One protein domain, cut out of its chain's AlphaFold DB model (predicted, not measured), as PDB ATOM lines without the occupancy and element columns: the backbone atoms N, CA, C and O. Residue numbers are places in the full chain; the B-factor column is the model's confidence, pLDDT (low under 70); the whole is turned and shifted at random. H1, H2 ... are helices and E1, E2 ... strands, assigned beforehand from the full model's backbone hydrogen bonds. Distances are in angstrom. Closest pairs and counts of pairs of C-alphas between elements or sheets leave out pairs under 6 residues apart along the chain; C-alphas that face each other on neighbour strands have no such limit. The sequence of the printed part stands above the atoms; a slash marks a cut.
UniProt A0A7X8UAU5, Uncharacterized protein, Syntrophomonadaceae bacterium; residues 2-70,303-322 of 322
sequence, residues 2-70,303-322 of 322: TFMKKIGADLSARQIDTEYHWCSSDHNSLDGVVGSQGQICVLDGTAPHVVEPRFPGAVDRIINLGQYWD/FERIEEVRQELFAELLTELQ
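This is residues 2 to 70 and 303 to 322 of the 322 residues of an uncharacterized protein of Syntrophomonadaceae bacterium (UniProt A0A7X8UAU5). A small three-stranded antiparallel sheet has H1 packed over one face, and the long H3 slants across H1, with its residues 306 to 314 packed on it. After E3, residues 44 to 64 form a long loop leading to the short H2, which lies away from the sheet. The 89 printed residues include, in chain order, H1, E1, E2, E3, H2 and H3; the sheet's order is E1, E2, E3, and the class is mixed, helices and strands. The whole is compact and rounded, with a radius of gyration of the C-alphas of 13.0 A and spans of 35 by 29 by 26 A.

H1, residues 2 to 13, is on the sheet of E1, residues 18 to 22, E2, residues 30 to 35, and E3, residues 40 to 43: two layers, a helix on one face of a sheet. Its height over the sheet is 8.6 A, and its closest C-alphas to E2 are those of Gly 8 and Val 33, 6.1 A apart. The strands form a meander, each the antiparallel neighbour of the one before. Within hydrogen-bond range are N 19 and O 34, 2.9 A, in the hairpin E1 and E2, and N 33 and O 42, 2.8 A, in the hairpin E2 and E3. H2, residues 65 to 68, is apart from H1. H3, residues 303 to 320, touches H1 at a steep tilt of 40 degrees, the same way; their closest C-alphas, of Phe 3 and Arg 310, are 6.8 A apart. H3 only grazes the sheet, with residues 317 to 320. In H1 and H3 every O i to N i+4 pair is within hydrogen-bond range; H2 is too short for one.

H1 begins at C-alpha 2 (197.016, 146.065, 162.353) and is 16.3 A long from first to last C-alpha. E2 measures 14.0 A and E1 12.9 A. H3 measures 25.8 A, ending at C-alpha 320 (183.605, 136.260, 146.800).

Residues 71 to 302 are not printed; C-alphas 70 and 303 are 11.4 A apart across the cut. The link E3 to H2 is long, 21 residues. No printed residue has pLDDT under 70.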
ATOM      1  N   THR A   2     198.356 145.799 161.766       91.19
ATOM      2  CA  THR A   2     197.016 146.065 162.353       91.19
ATOM      3  C   THR A   2     195.864 145.826 161.374       91.19
ATOM      4  O   THR A   2     194.845 145.257 161.755       91.19
ATOM      5  N   PHE A   3     196.060 146.198 160.106       93.50
ATOM      6  CA  PHE A   3     195.122 145.949 159.012       93.50
ATOM      7  C   PHE A   3     194.757 144.458 158.888       93.50
ATOM      8  O   PHE A   3     193.587 144.099 158.989       93.50
ATOM      9  N   MET A   4     195.762 143.581 158.783       95.00
ATOM     10  CA  MET A   4     195.569 142.128 158.689       95.00
ATOM     11  C   MET A   4     194.949 141.532 159.956       95.00
ATOM     12  O   MET A   4     194.019 140.739 159.860       95.00
ATOM     13  N   LYS A   5     195.395 141.950 161.149       95.81
ATOM     14  CA  LYS A   5     194.809 141.476 162.419       95.81
ATOM     15  C   LYS A   5     193.309 141.756 162.501       95.81
ATOM     16  O   LYS A   5     192.555 140.896 162.943       95.81
ATOM     17  N   LYS A   6     192.878 142.945 162.066       96.38
ATOM     18  CA  LYS A   6     191.458 143.313 162.017       96.38
ATOM     19  C   LYS A   6     190.682 142.479 160.994       96.38
ATOM     20  O   LYS A   6     189.585 142.044 161.308       96.38
ATOM     21  N   ILE A   7     191.251 142.202 159.817       95.62
ATOM     22  CA  ILE A   7     190.624 141.295 158.834       95.62
ATOM     23  C   ILE A   7     190.439 139.897 159.424       95.62
ATOM     24  O   ILE A   7     189.346 139.348 159.345       95.62
ATOM     25  N   GLY A   8     191.472 139.337 160.060       95.69
ATOM     26  CA  GLY A   8     191.365 138.038 160.725       95.69
ATOM     27  C   GLY A   8     190.305 138.030 161.828       95.69
ATOM     28  O   GLY A   8     189.503 137.101 161.904       95.69
ATOM     29  N   ALA A   9     190.239 139.091 162.640       96.12
ATOM     30  CA  ALA A   9     189.210 139.235 163.667       96.12
ATOM     31  C   ALA A   9     187.795 139.283 163.067       96.12
ATOM     32  O   ALA A   9     186.891 138.635 163.595       96.12
ATOM     33  N   ASP A  10     187.608 139.991 161.953       95.50
ATOM     34  CA  ASP A  10     186.321 140.085 161.267       95.50
ATOM     35  C   ASP A  10     185.903 138.748 160.624       95.50
ATOM     36  O   ASP A  10     184.736 138.359 160.728       95.50
ATOM     37  N   LEU A  11     186.842 138.002 160.027       94.75
ATOM     38  CA  LEU A  11     186.608 136.630 159.548       94.75
ATOM     39  C   LEU A  11     186.179 135.712 160.702       94.75
ATOM     40  O   LEU A  11     185.136 135.057 160.633       94.75
ATOM     41  N   SER A  12     186.924 135.733 161.810       94.12
ATOM     42  CA  SER A  12     186.613 134.936 163.002       94.12
ATOM     43  C   SER A  12     185.253 135.308 163.609       94.12
ATOM     44  O   SER A  12     184.488 134.429 164.006       94.12
ATOM     45  N   ALA A  13     184.894 136.597 163.629       95.31
ATOM     46  CA  ALA A  13     183.590 137.071 164.102       95.31
ATOM     47  C   ALA A  13     182.419 136.562 163.240       95.31
ATOM     48  O   ALA A  13     181.296 136.430 163.729       95.31
ATOM     49  N   ARG A  14     182.682 136.238 161.969       93.56
ATOM     50  CA  ARG A  14     181.737 135.592 161.048       93.56
ATOM     51  C   ARG A  14     181.762 134.062 161.119       93.56
ATOM     52  O   ARG A  14     181.074 133.432 160.326       93.56
ATOM     53  N   GLN A  15     182.500 133.478 162.068       94.25
ATOM     54  CA  GLN A  15     182.704 132.028 162.198       94.25
ATOM     55  C   GLN A  15     183.359 131.401 160.957       94.25
ATOM     56  O   GLN A  15     183.167 130.220 160.677       94.25
ATOM     57  N   ILE A  16     184.132 132.196 160.215       93.69
ATOM     58  CA  ILE A  16     184.945 131.704 159.107       93.69
ATOM     59  C   ILE A  16     186.250 131.170 159.696       93.69
ATOM     60  O   ILE A  16     186.910 131.851 160.486       93.69
ATOM     61  N   ASP A  17     186.613 129.949 159.305       92.50
ATOM     62  CA  ASP A  17     187.901 129.345 159.650       92.50
ATOM     63  C   ASP A  17     189.047 130.290 159.267       92.50
ATOM     64  O   ASP A  17     189.068 130.805 158.146       92.50
ATOM     65  N   THR A  18     189.939 130.576 160.218       94.69
ATOM     66  CA  THR A  18     190.960 131.625 160.102       94.69
ATOM     67  C   THR A  18     192.308 131.117 160.610       94.69
ATOM     68  O   THR A  18     192.450 130.789 161.787       94.69
ATOM     69  N   GLU A  19     193.320 131.139 159.746       94.44
ATOM     70  CA  GLU A  19     194.712 130.820 160.070       94.44
ATOM     71  C   GLU A  19     195.557 132.106 160.075       94.44
ATOM     72  O   GLU A  19     195.488 132.927 159.157       94.44
ATOM     73  N   TYR A  20     196.360 132.292 161.126       94.94
ATOM     74  CA  TYR A  20     197.246 133.447 161.289       94.94
ATOM     75  C   TYR A  20     198.704 133.050 161.053       94.94
ATOM     76  O   TYR A  20     199.245 132.213 161.777       94.94
ATOM     77  N   HIS A  21     199.368 133.724 160.115       94.38
ATOM     78  CA  HIS A  21     200.791 133.546 159.838       94.38
ATOM     79  C   HIS A  21     201.597 134.669 160.495       94.38
ATOM     80  O   HIS A  21     201.509 135.837 160.110       94.38
ATOM     81  N   TRP A  22     202.361 134.309 161.524       94.31
ATOM     82  CA  TRP A  22     203.122 135.244 162.354       94.31
ATOM     83  C   TRP A  22     204.462 135.617 161.719       94.31
ATOM     84  O   TRP A  22     205.147 134.763 161.161       94.31
ATOM     85  N   CYS A  23     204.849 136.884 161.869       93.19
ATOM     86  CA  CYS A  23     206.100 137.397 161.326       93.19
ATOM     87  C   CYS A  23     207.301 136.966 162.177       93.19
ATOM     88  O   CYS A  23     207.313 137.121 163.401       93.19
ATOM     89  N   SER A  24     208.356 136.463 161.533       92.06
ATOM     90  CA  SER A  24     209.601 136.097 162.230       92.06
ATOM     91  C   SER A  24     210.413 137.321 162.677       92.06
ATOM     92  O   SER A  24     211.034 137.299 163.742       92.06
ATOM     93  N   SER A  25     210.358 138.409 161.902       89.62
ATOM     94  CA  SER A  25     211.054 139.674 162.177       89.62
ATOM     95  C   SER A  25     210.343 140.541 163.222       89.62
ATOM     96  O   SER A  25     210.978 141.374 163.864       89.62
ATOM     97  N   ASP A  26     209.050 140.309 163.452       90.50
ATOM     98  CA  ASP A  26     208.285 140.857 164.570       90.50
ATOM     99  C   ASP A  26     207.252 139.827 165.042       90.50
ATOM    100  O   ASP A  26     206.154 139.730 164.505       90.50
ATOM    101  N   HIS A  27     207.595 139.087 166.097       86.56
ATOM    102  CA  HIS A  27     206.765 138.032 166.690       86.56
ATOM    103  C   HIS A  27     205.369 138.475 167.178       86.56
ATOM    104  O   HIS A  27     204.542 137.618 167.494       86.56
ATOM    105  N   ASN A  28     205.085 139.781 167.245       89.25
ATOM    106  CA  ASN A  28     203.747 140.304 167.528       89.25
ATOM    107  C   ASN A  28     203.002 140.752 166.265       89.25
ATOM    108  O   ASN A  28     201.835 141.132 166.359       89.25
ATOM    109  N   SER A  29     203.638 140.727 165.098       92.56
ATOM    110  CA  SER A  29     203.070 141.078 163.801       92.56
ATOM    111  C   SER A  29     202.651 139.831 163.009       92.56
ATOM    112  O   SER A  29     202.971 138.699 163.368       92.56
ATOM    113  N   LEU A  30     201.902 140.051 161.931       94.12
ATOM    114  CA  LEU A  30     201.476 139.024 160.985       94.12
ATOM    115  C   LEU A  30     202.109 139.308 159.628       94.12
ATOM    116  O   LEU A  30     202.130 140.474 159.235       94.12
ATOM    117  N   ASP A  31     202.515 138.244 158.943       94.12
ATOM    118  CA  ASP A  31     202.870 138.238 157.517       94.12
ATOM    119  C   ASP A  31     201.709 137.716 156.660       94.12
ATOM    120  O   ASP A  31     201.717 137.867 155.443       94.12
ATOM    121  N   GLY A  32     200.681 137.117 157.272       95.06
ATOM    122  CA  GLY A  32     199.492 136.718 156.533       95.06
ATOM    123  C   GLY A  32     198.309 136.287 157.389       95.06
ATOM    124  O   GLY A  32     198.437 135.962 158.572       95.06
ATOM    125  N   VAL A  33     197.142 136.294 156.756       96.50
ATOM    126  CA  VAL A  33     195.868 135.786 157.261       96.50
ATOM    127  C   VAL A  33     195.210 135.000 156.139       96.50
ATOM    128  O   VAL A  33     195.008 135.522 155.041       96.50
ATOM    129  N   VAL A  34     194.865 133.752 156.427       95.00
ATOM    130  CA  VAL A  34     194.165 132.862 155.502       95.00
ATOM    131  C   VAL A  34     192.781 132.572 156.065       95.00
ATOM    132  O   VAL A  34     192.626 132.384 157.270       95.00
ATOM    133  N   GLY A  35     191.772 132.568 155.200       93.75
ATOM    134  CA  GLY A  35     190.384 132.321 155.568       93.75
ATOM    135  C   GLY A  35     189.712 131.296 154.663       93.75
ATOM    136  O   GLY A  35     190.099 131.130 153.503       93.75
ATOM    137  N   SER A  36     188.675 130.640 155.190       89.69
ATOM    138  CA  SER A  36     187.792 129.736 154.438       89.69
ATOM    139  C   SER A  36     188.566 128.651 153.678       89.69
ATOM    140  O   SER A  36     188.486 128.544 152.455       89.69
ATOM    141  N   GLN A  37     189.389 127.883 154.401       85.50
ATOM    142  CA  GLN A  37     190.186 126.781 153.837       85.50
ATOM    143  C   GLN A  37     191.078 127.194 152.646       85.50
ATOM    144  O   GLN A  37     191.316 126.407 151.730       85.50
ATOM    145  N   GLY A  38     191.577 128.435 152.644       84.88
ATOM    146  CA  GLY A  38     192.486 128.933 151.608       84.88
ATOM    147  C   GLY A  38     191.816 129.659 150.444       84.88
ATOM    148  O   GLY A  38     192.511 130.043 149.508       84.88
ATOM    149  N   GLN A  39     190.498 129.882 150.487       89.50
ATOM    150  CA  GLN A  39     189.810 130.694 149.476       89.50
ATOM    151  C   GLN A  39     190.152 132.184 149.593       89.50
ATOM    152  O   GLN A  39     190.173 132.889 148.589       89.50
ATOM    153  N   ILE A  40     190.449 132.656 150.808       92.75
ATOM    154  CA  ILE A  40     190.945 134.011 151.053       92.75
ATOM    155  C   ILE A  40     192.368 133.923 151.582       92.75
ATOM    156  O   ILE A  40     192.637 133.196 152.538       92.75
ATOM    157  N   CYS A  41     193.257 134.738 151.023       93.56
ATOM    158  CA  CYS A  41     194.585 134.973 151.566       93.56
ATOM    159  C   CYS A  41     194.913 136.466 151.491       93.56
ATOM    160  O   CYS A  41     194.830 137.079 150.427       93.56
ATOM    161  N   VAL A  42     195.287 137.049 152.627       94.69
ATOM    162  CA  VAL A  42     195.868 138.391 152.715       94.69
ATOM    163  C   VAL A  42     197.270 138.223 153.270       94.69
ATOM    164  O   VAL A  42     197.429 137.661 154.348       94.69
ATOM    165  N   LEU A  43     198.279 138.702 152.550       94.00
ATOM    166  CA  LEU A  43     199.682 138.530 152.915       94.00
ATOM    167  C   LEU A  43     200.454 139.846 152.813       94.00
ATOM    168  O   LEU A  43     200.092 140.733 152.036       94.00
ATOM    169  N   ASP A  44     201.514 139.963 153.604       92.19
ATOM    170  CA  ASP A  44     202.504 141.025 153.486       92.19
ATOM    171  C   ASP A  44     203.419 140.737 152.292       92.19
ATOM    172  O   ASP A  44     204.219 139.804 152.307       92.19
ATOM    173  N   GLY A  45     203.264 141.531 151.233       87.25
ATOM    174  CA  GLY A  45     204.076 141.447 150.020       87.25
ATOM    175  C   GLY A  45     205.269 142.405 150.006       87.25
ATOM    176  O   GLY A  45     205.778 142.707 148.927       87.25
ATOM    177  N   THR A  46     205.682 142.958 151.152       84.44
ATOM    178  CA  THR A  46     206.801 143.908 151.233       84.44
ATOM    179  C   THR A  46     208.152 143.216 151.426       84.44
ATOM    180  O   THR A  46     208.253 142.035 151.758       84.44
ATOM    181  N   ALA A  47     209.242 143.940 151.158       77.69
ATOM    182  CA  ALA A  47     210.585 143.414 151.373       77.69
ATOM    183  C   ALA A  47     210.811 143.037 152.855       77.69
ATOM    184  O   ALA A  47     210.403 143.792 153.735       77.69
ATOM    185  N   PRO A  48     211.509 141.923 153.153       73.38
ATOM    186  CA  PRO A  48     212.255 141.063 152.228       73.38
ATOM    187  C   PRO A  48     211.425 139.934 151.584       73.38
ATOM    188  O   PRO A  48     211.979 139.150 150.815       73.38
ATOM    189  N   HIS A  49     210.126 139.841 151.870       74.50
ATOM    190  CA  HIS A  49     209.230 138.759 151.444       74.50
ATOM    191  C   HIS A  49     208.341 139.184 150.266       74.50
ATOM    192  O   HIS A  49     207.131 138.986 150.284       74.50
ATOM    193  N   VAL A  50     208.937 139.786 149.233       82.75
ATOM    194  CA  VAL A  50     208.177 140.311 148.089       82.75
ATOM    195  C   VAL A  50     207.436 139.179 147.378       82.75
ATOM    196  O   VAL A  50     208.058 138.255 146.847       82.75
ATOM    197  N   VAL A  51     206.106 139.271 147.355       85.00
ATOM    198  CA  VAL A  51     205.221 138.352 146.636       85.00
ATOM    199  C   VAL A  51     204.600 139.096 145.465       85.00
ATOM    200  O   VAL A  51     203.823 140.032 145.643       85.00
ATOM    201  N   GLU A  52     204.937 138.658 144.258       85.38
ATOM    202  CA  GLU A  52     204.353 139.186 143.030       85.38
ATOM    203  C   GLU A  52     203.038 138.456 142.706       85.38
ATOM    204  O   GLU A  52     203.019 137.219 142.696       85.38
ATOM    205  N   PRO A  53     201.944 139.183 142.406       89.44
ATOM    206  CA  PRO A  53     200.704 138.595 141.910       89.44
ATOM    207  C   PRO A  53     200.942 137.703 140.692       89.44
ATOM    208  O   PRO A  53     201.546 138.125 139.703       89.44
ATOM    209  N   ARG A  54     200.407 136.485 140.716       91.94
ATOM    210  CA  ARG A  54     200.491 135.558 139.584       91.94
ATOM    211  C   ARG A  54     199.391 135.824 138.556       91.94
ATOM    212  O   ARG A  54     199.637 135.706 137.356       91.94
ATOM    213  N   PHE A  55     198.197 136.185 139.016       92.88
ATOM    214  CA  PHE A  55     197.008 136.461 138.206       92.88
ATOM    215  C   PHE A  55     196.364 137.803 138.607       92.88
ATOM    216  O   PHE A  55     195.221 137.829 139.084       92.88
ATOM    217  N   PRO A  56     197.087 138.929 138.438       91.44
ATOM    218  CA  PRO A  56     196.626 140.243 138.871       91.44
ATOM    219  C   PRO A  56     195.303 140.635 138.202       91.44
ATOM    220  O   PRO A  56     195.164 140.565 136.982       91.44
ATOM    221  N   GLY A  57     194.333 141.058 139.014       88.38
ATOM    222  CA  GLY A  57     193.004 141.498 138.583       88.38
ATOM    223  C   GLY A  57     192.009 140.374 138.279       88.38
ATOM    224  O   GLY A  57     190.832 140.665 138.104       88.38
ATOM    225  N   ALA A  58     192.457 139.114 138.230       90.44
ATOM    226  CA  ALA A  58     191.583 137.948 138.081       90.44
ATOM    227  C   ALA A  58     191.392 137.202 139.409       90.44
ATOM    228  O   ALA A  58     190.275 136.827 139.739       90.44
ATOM    229  N   VAL A  59     192.481 136.992 140.153       88.25
ATOM    230  CA  VAL A  59     192.472 136.346 141.481       88.25
ATOM    231  C   VAL A  59     193.267 137.179 142.484       88.25
ATOM    232  O   VAL A  59     192.858 137.341 143.627       88.25
ATOM    233  N   ASP A  60     194.381 137.762 142.038       92.38
ATOM    234  CA  ASP A  60     195.305 138.469 142.915       92.38
ATOM    235  C   ASP A  60     195.115 139.986 142.824       92.38
ATOM    236  O   ASP A  60     194.883 140.546 141.746       92.38
ATOM    237  N   ARG A  61     195.299 140.684 143.946       92.19
ATOM    238  CA  ARG A  61     195.241 142.148 144.005       92.19
ATOM    239  C   ARG A  61     196.308 142.708 144.936       92.19
ATOM    240  O   ARG A  61     196.441 142.266 146.071       92.19
ATOM    241  N   ILE A  62     197.009 143.742 144.471       93.62
ATOM    242  CA  ILE A  62     197.924 144.529 145.302       93.62
ATOM    243  C   ILE A  62     197.137 145.642 145.986       93.62
ATOM    244  O   ILE A  62     196.448 146.419 145.325       93.62
ATOM    245  N   ILE A  63     197.297 145.755 147.302       92.69
ATOM    246  CA  ILE A  63     196.763 146.865 148.089       92.69
ATOM    247  C   ILE A  63     197.925 147.781 148.454       92.69
ATOM    248  O   ILE A  63     198.730 147.473 149.331       92.69
ATOM    249  N   ASN A  64     198.027 148.915 147.764       93.19
ATOM    250  CA  ASN A  64     199.073 149.893 148.033       93.19
ATOM    251  C   ASN A  64     198.649 150.839 149.164       93.19
ATOM    252  O   ASN A  64     198.040 151.877 148.918       93.19
ATOM    253  N   LEU A  65     199.007 150.500 150.403       92.81
ATOM    254  CA  LEU A  65     198.761 151.376 151.556       92.81
ATOM    255  C   LEU A  65     199.651 152.630 151.557       92.81
ATOM    256  O   LEU A  65     199.322 153.609 152.219       92.81
ATOM    257  N   GLY A  66     200.739 152.639 150.782       92.19
ATOM    258  CA  GLY A  66     201.660 153.773 150.704       92.19
ATOM    259  C   GLY A  66     201.075 155.019 150.035       92.19
ATOM    260  O   GLY A  66     201.638 156.105 150.156       92.19
ATOM    261  N   GLN A  67     199.924 154.901 149.362       95.38
ATOM    262  CA  GLN A  67     199.215 156.058 148.805       95.38
ATOM    263  C   GLN A  67     198.584 156.962 149.878       95.38
ATOM    264  O   GLN A  67     198.199 158.085 149.567       95.38
ATOM    265  N   TYR A  68     198.494 156.483 151.123       96.06
ATOM    266  CA  TYR A  68     197.914 157.200 152.264       96.06
ATOM    267  C   TYR A  68     198.967 157.859 153.166       96.06
ATOM    268  O   TYR A  68     198.655 158.274 154.280       96.06
ATOM    269  N   TRP A  69     200.215 157.949 152.696       96.06
ATOM    270  CA  TRP A  69     201.276 158.662 153.399       96.06
ATOM    271  C   TRP A  69     201.285 160.160 153.089       96.06
ATOM    272  O   TRP A  69     201.255 160.573 151.927       96.06
ATOM    273  N   ASP A  70     201.501 160.973 154.121       97.06
ATOM    274  CA  ASP A  70     201.998 162.334 153.969       97.06
ATOM    275  C   ASP A  70     203.472 162.298 153.539       97.06
ATOM    276  O   ASP A  70     204.419 162.233 154.329       97.06
ATOM    277  N   PHE A 303     195.127 157.010 158.943       94.81
ATOM    278  CA  PHE A 303     194.475 155.834 159.526       94.81
ATOM    279  C   PHE A 303     192.966 155.767 159.279       94.81
ATOM    280  O   PHE A 303     192.420 154.661 159.281       94.81
ATOM    281  N   GLU A 304     192.293 156.903 159.076       95.88
ATOM    282  CA  GLU A 304     190.859 156.920 158.769       95.88
ATOM    283  C   GLU A 304     190.630 156.300 157.389       95.88
ATOM    284  O   GLU A 304     189.861 155.347 157.261       95.88
ATOM    285  N   ARG A 305     191.403 156.734 156.386       95.69
ATOM    286  CA  ARG A 305     191.349 156.161 155.031       95.69
ATOM    287  C   ARG A 305     191.737 154.694 154.987       95.69
ATOM    288  O   ARG A 305     191.109 153.914 154.278       95.69
ATOM    289  N   ILE A 306     192.744 154.284 155.757       95.56
ATOM    290  CA  ILE A 306     193.115 152.866 155.839       95.56
ATOM    291  C   ILE A 306     191.978 152.017 156.416       95.56
ATOM    292  O   ILE A 306     191.774 150.891 155.957       95.56
ATOM    293  N   GLU A 307     191.242 152.515 157.410       95.94
ATOM    294  CA  GLU A 307     190.098 151.787 157.960       95.94
ATOM    295  C   GLU A 307     188.941 151.694 156.954       95.94
ATOM    296  O   GLU A 307     188.352 150.619 156.847       95.94
ATOM    297  N   GLU A 308     188.665 152.748 156.177       96.19
ATOM    298  CA  GLU A 308     187.688 152.708 155.072       96.19
ATOM    299  C   GLU A 308     188.042 151.598 154.068       96.19
ATOM    300  O   GLU A 308     187.245 150.687 153.834       96.19
ATOM    301  N   VAL A 309     189.286 151.590 153.574       95.88
ATOM    302  CA  VAL A 309     189.792 150.572 152.630       95.88
ATOM    303  C   VAL A 309     189.665 149.164 153.196       95.88
ATOM    304  O   VAL A 309     189.339 148.220 152.480       95.88
ATOM    305  N   ARG A 310     189.948 148.995 154.489       96.38
ATOM    306  CA  ARG A 310     189.856 147.698 155.158       96.38
ATOM    307  C   ARG A 310     188.419 147.174 155.170       96.38
ATOM    308  O   ARG A 310     188.212 145.979 154.965       96.38
ATOM    309  N   GLN A 311     187.450 148.047 155.442       96.12
ATOM    310  CA  GLN A 311     186.031 147.694 155.480       96.12
ATOM    311  C   GLN A 311     185.500 147.364 154.084       96.12
ATOM    312  O   GLN A 311     184.806 146.360 153.929       96.12
ATOM    313  N   GLU A 312     185.876 148.158 153.077       95.69
ATOM    314  CA  GLU A 312     185.557 147.897 151.668       95.69
ATOM    315  C   GLU A 312     186.115 146.543 151.221       95.69
ATOM    316  O   GLU A 312     185.361 145.677 150.776       95.69
ATOM    317  N   LEU A 313     187.412 146.311 151.454       94.75
ATOM    318  CA  LEU A 313     188.069 145.039 151.167       94.75
ATOM    319  C   LEU A 313     187.347 143.868 151.838       94.75
ATOM    320  O   LEU A 313     187.114 142.843 151.206       94.75
ATOM    321  N   PHE A 314     187.010 143.993 153.121       94.75
ATOM    322  CA  PHE A 314     186.355 142.909 153.842       94.75
ATOM    323  C   PHE A 314     184.961 142.596 153.276       94.75
ATOM    324  O   PHE A 314     184.603 141.426 153.151       94.75
ATOM    325  N   ALA A 315     184.184 143.613 152.892       95.12
ATOM    326  CA  ALA A 315     182.880 143.417 152.262       95.12
ATOM    327  C   ALA A 315     182.991 142.702 150.902       95.12
ATOM    328  O   ALA A 315     182.194 141.808 150.605       95.12
ATOM    329  N   GLU A 316     183.997 143.052 150.101       93.00
ATOM    330  CA  GLU A 316     184.287 142.374 148.835       93.00
ATOM    331  C   GLU A 316     184.684 140.913 149.057       93.00
ATOM    332  O   GLU A 316     184.097 140.020 148.451       93.00
ATOM    333  N   LEU A 317     185.607 140.653 149.989       91.88
ATOM    334  CA  LEU A 317     186.041 139.297 150.332       91.88
ATOM    335  C   LEU A 317     184.869 138.404 150.767       91.88
ATOM    336  O   LEU A 317     184.823 137.234 150.403       91.88
ATOM    337  N   LEU A 318     183.900 138.944 151.513       90.88
ATOM    338  CA  LEU A 318     182.690 138.201 151.879       90.88
ATOM    339  C   LEU A 318     181.781 137.899 150.685       90.88
ATOM    340  O   LEU A 318     181.068 136.901 150.719       90.88
ATOM    341  N   THR A 319     181.775 138.757 149.667       90.44
ATOM    342  CA  THR A 319     180.974 138.548 148.453       90.44
ATOM    343  C   THR A 319     181.563 137.422 147.606       90.44
ATOM    344  O   THR A 319     180.813 136.606 147.091       90.44
ATOM    345  N   GLU A 320     182.892 137.326 147.528       85.88
ATOM    346  CA  GLU A 320     183.605 136.260 146.800       85.88
ATOM    347  C   GLU A 320     183.464 134.867 147.446       85.88
ATOM    348  O   GLU A 320     183.706 133.849 146.800       85.88
ATOM    349  N   LEU A 321     183.084 134.798 148.727       84.62
ATOM    350  CA  LEU A 321     182.841 133.534 149.434       84.62
ATOM    351  C   LEU A 321     181.428 132.957 149.231       84.62
ATOM    352  O   LEU A 321     181.176 131.839 149.688       84.62
ATOM    353  N   GLN A 322     180.503 133.715 148.631       71.25
ATOM    354  CA  GLN A 322     179.108 133.304 148.400       71.25
ATOM    355  C   GLN A 322     178.933 132.596 147.058       71.25
ATOM    356  O   GLN A 322     178.183 131.591 147.042       71.25
TER     357      GLN A 322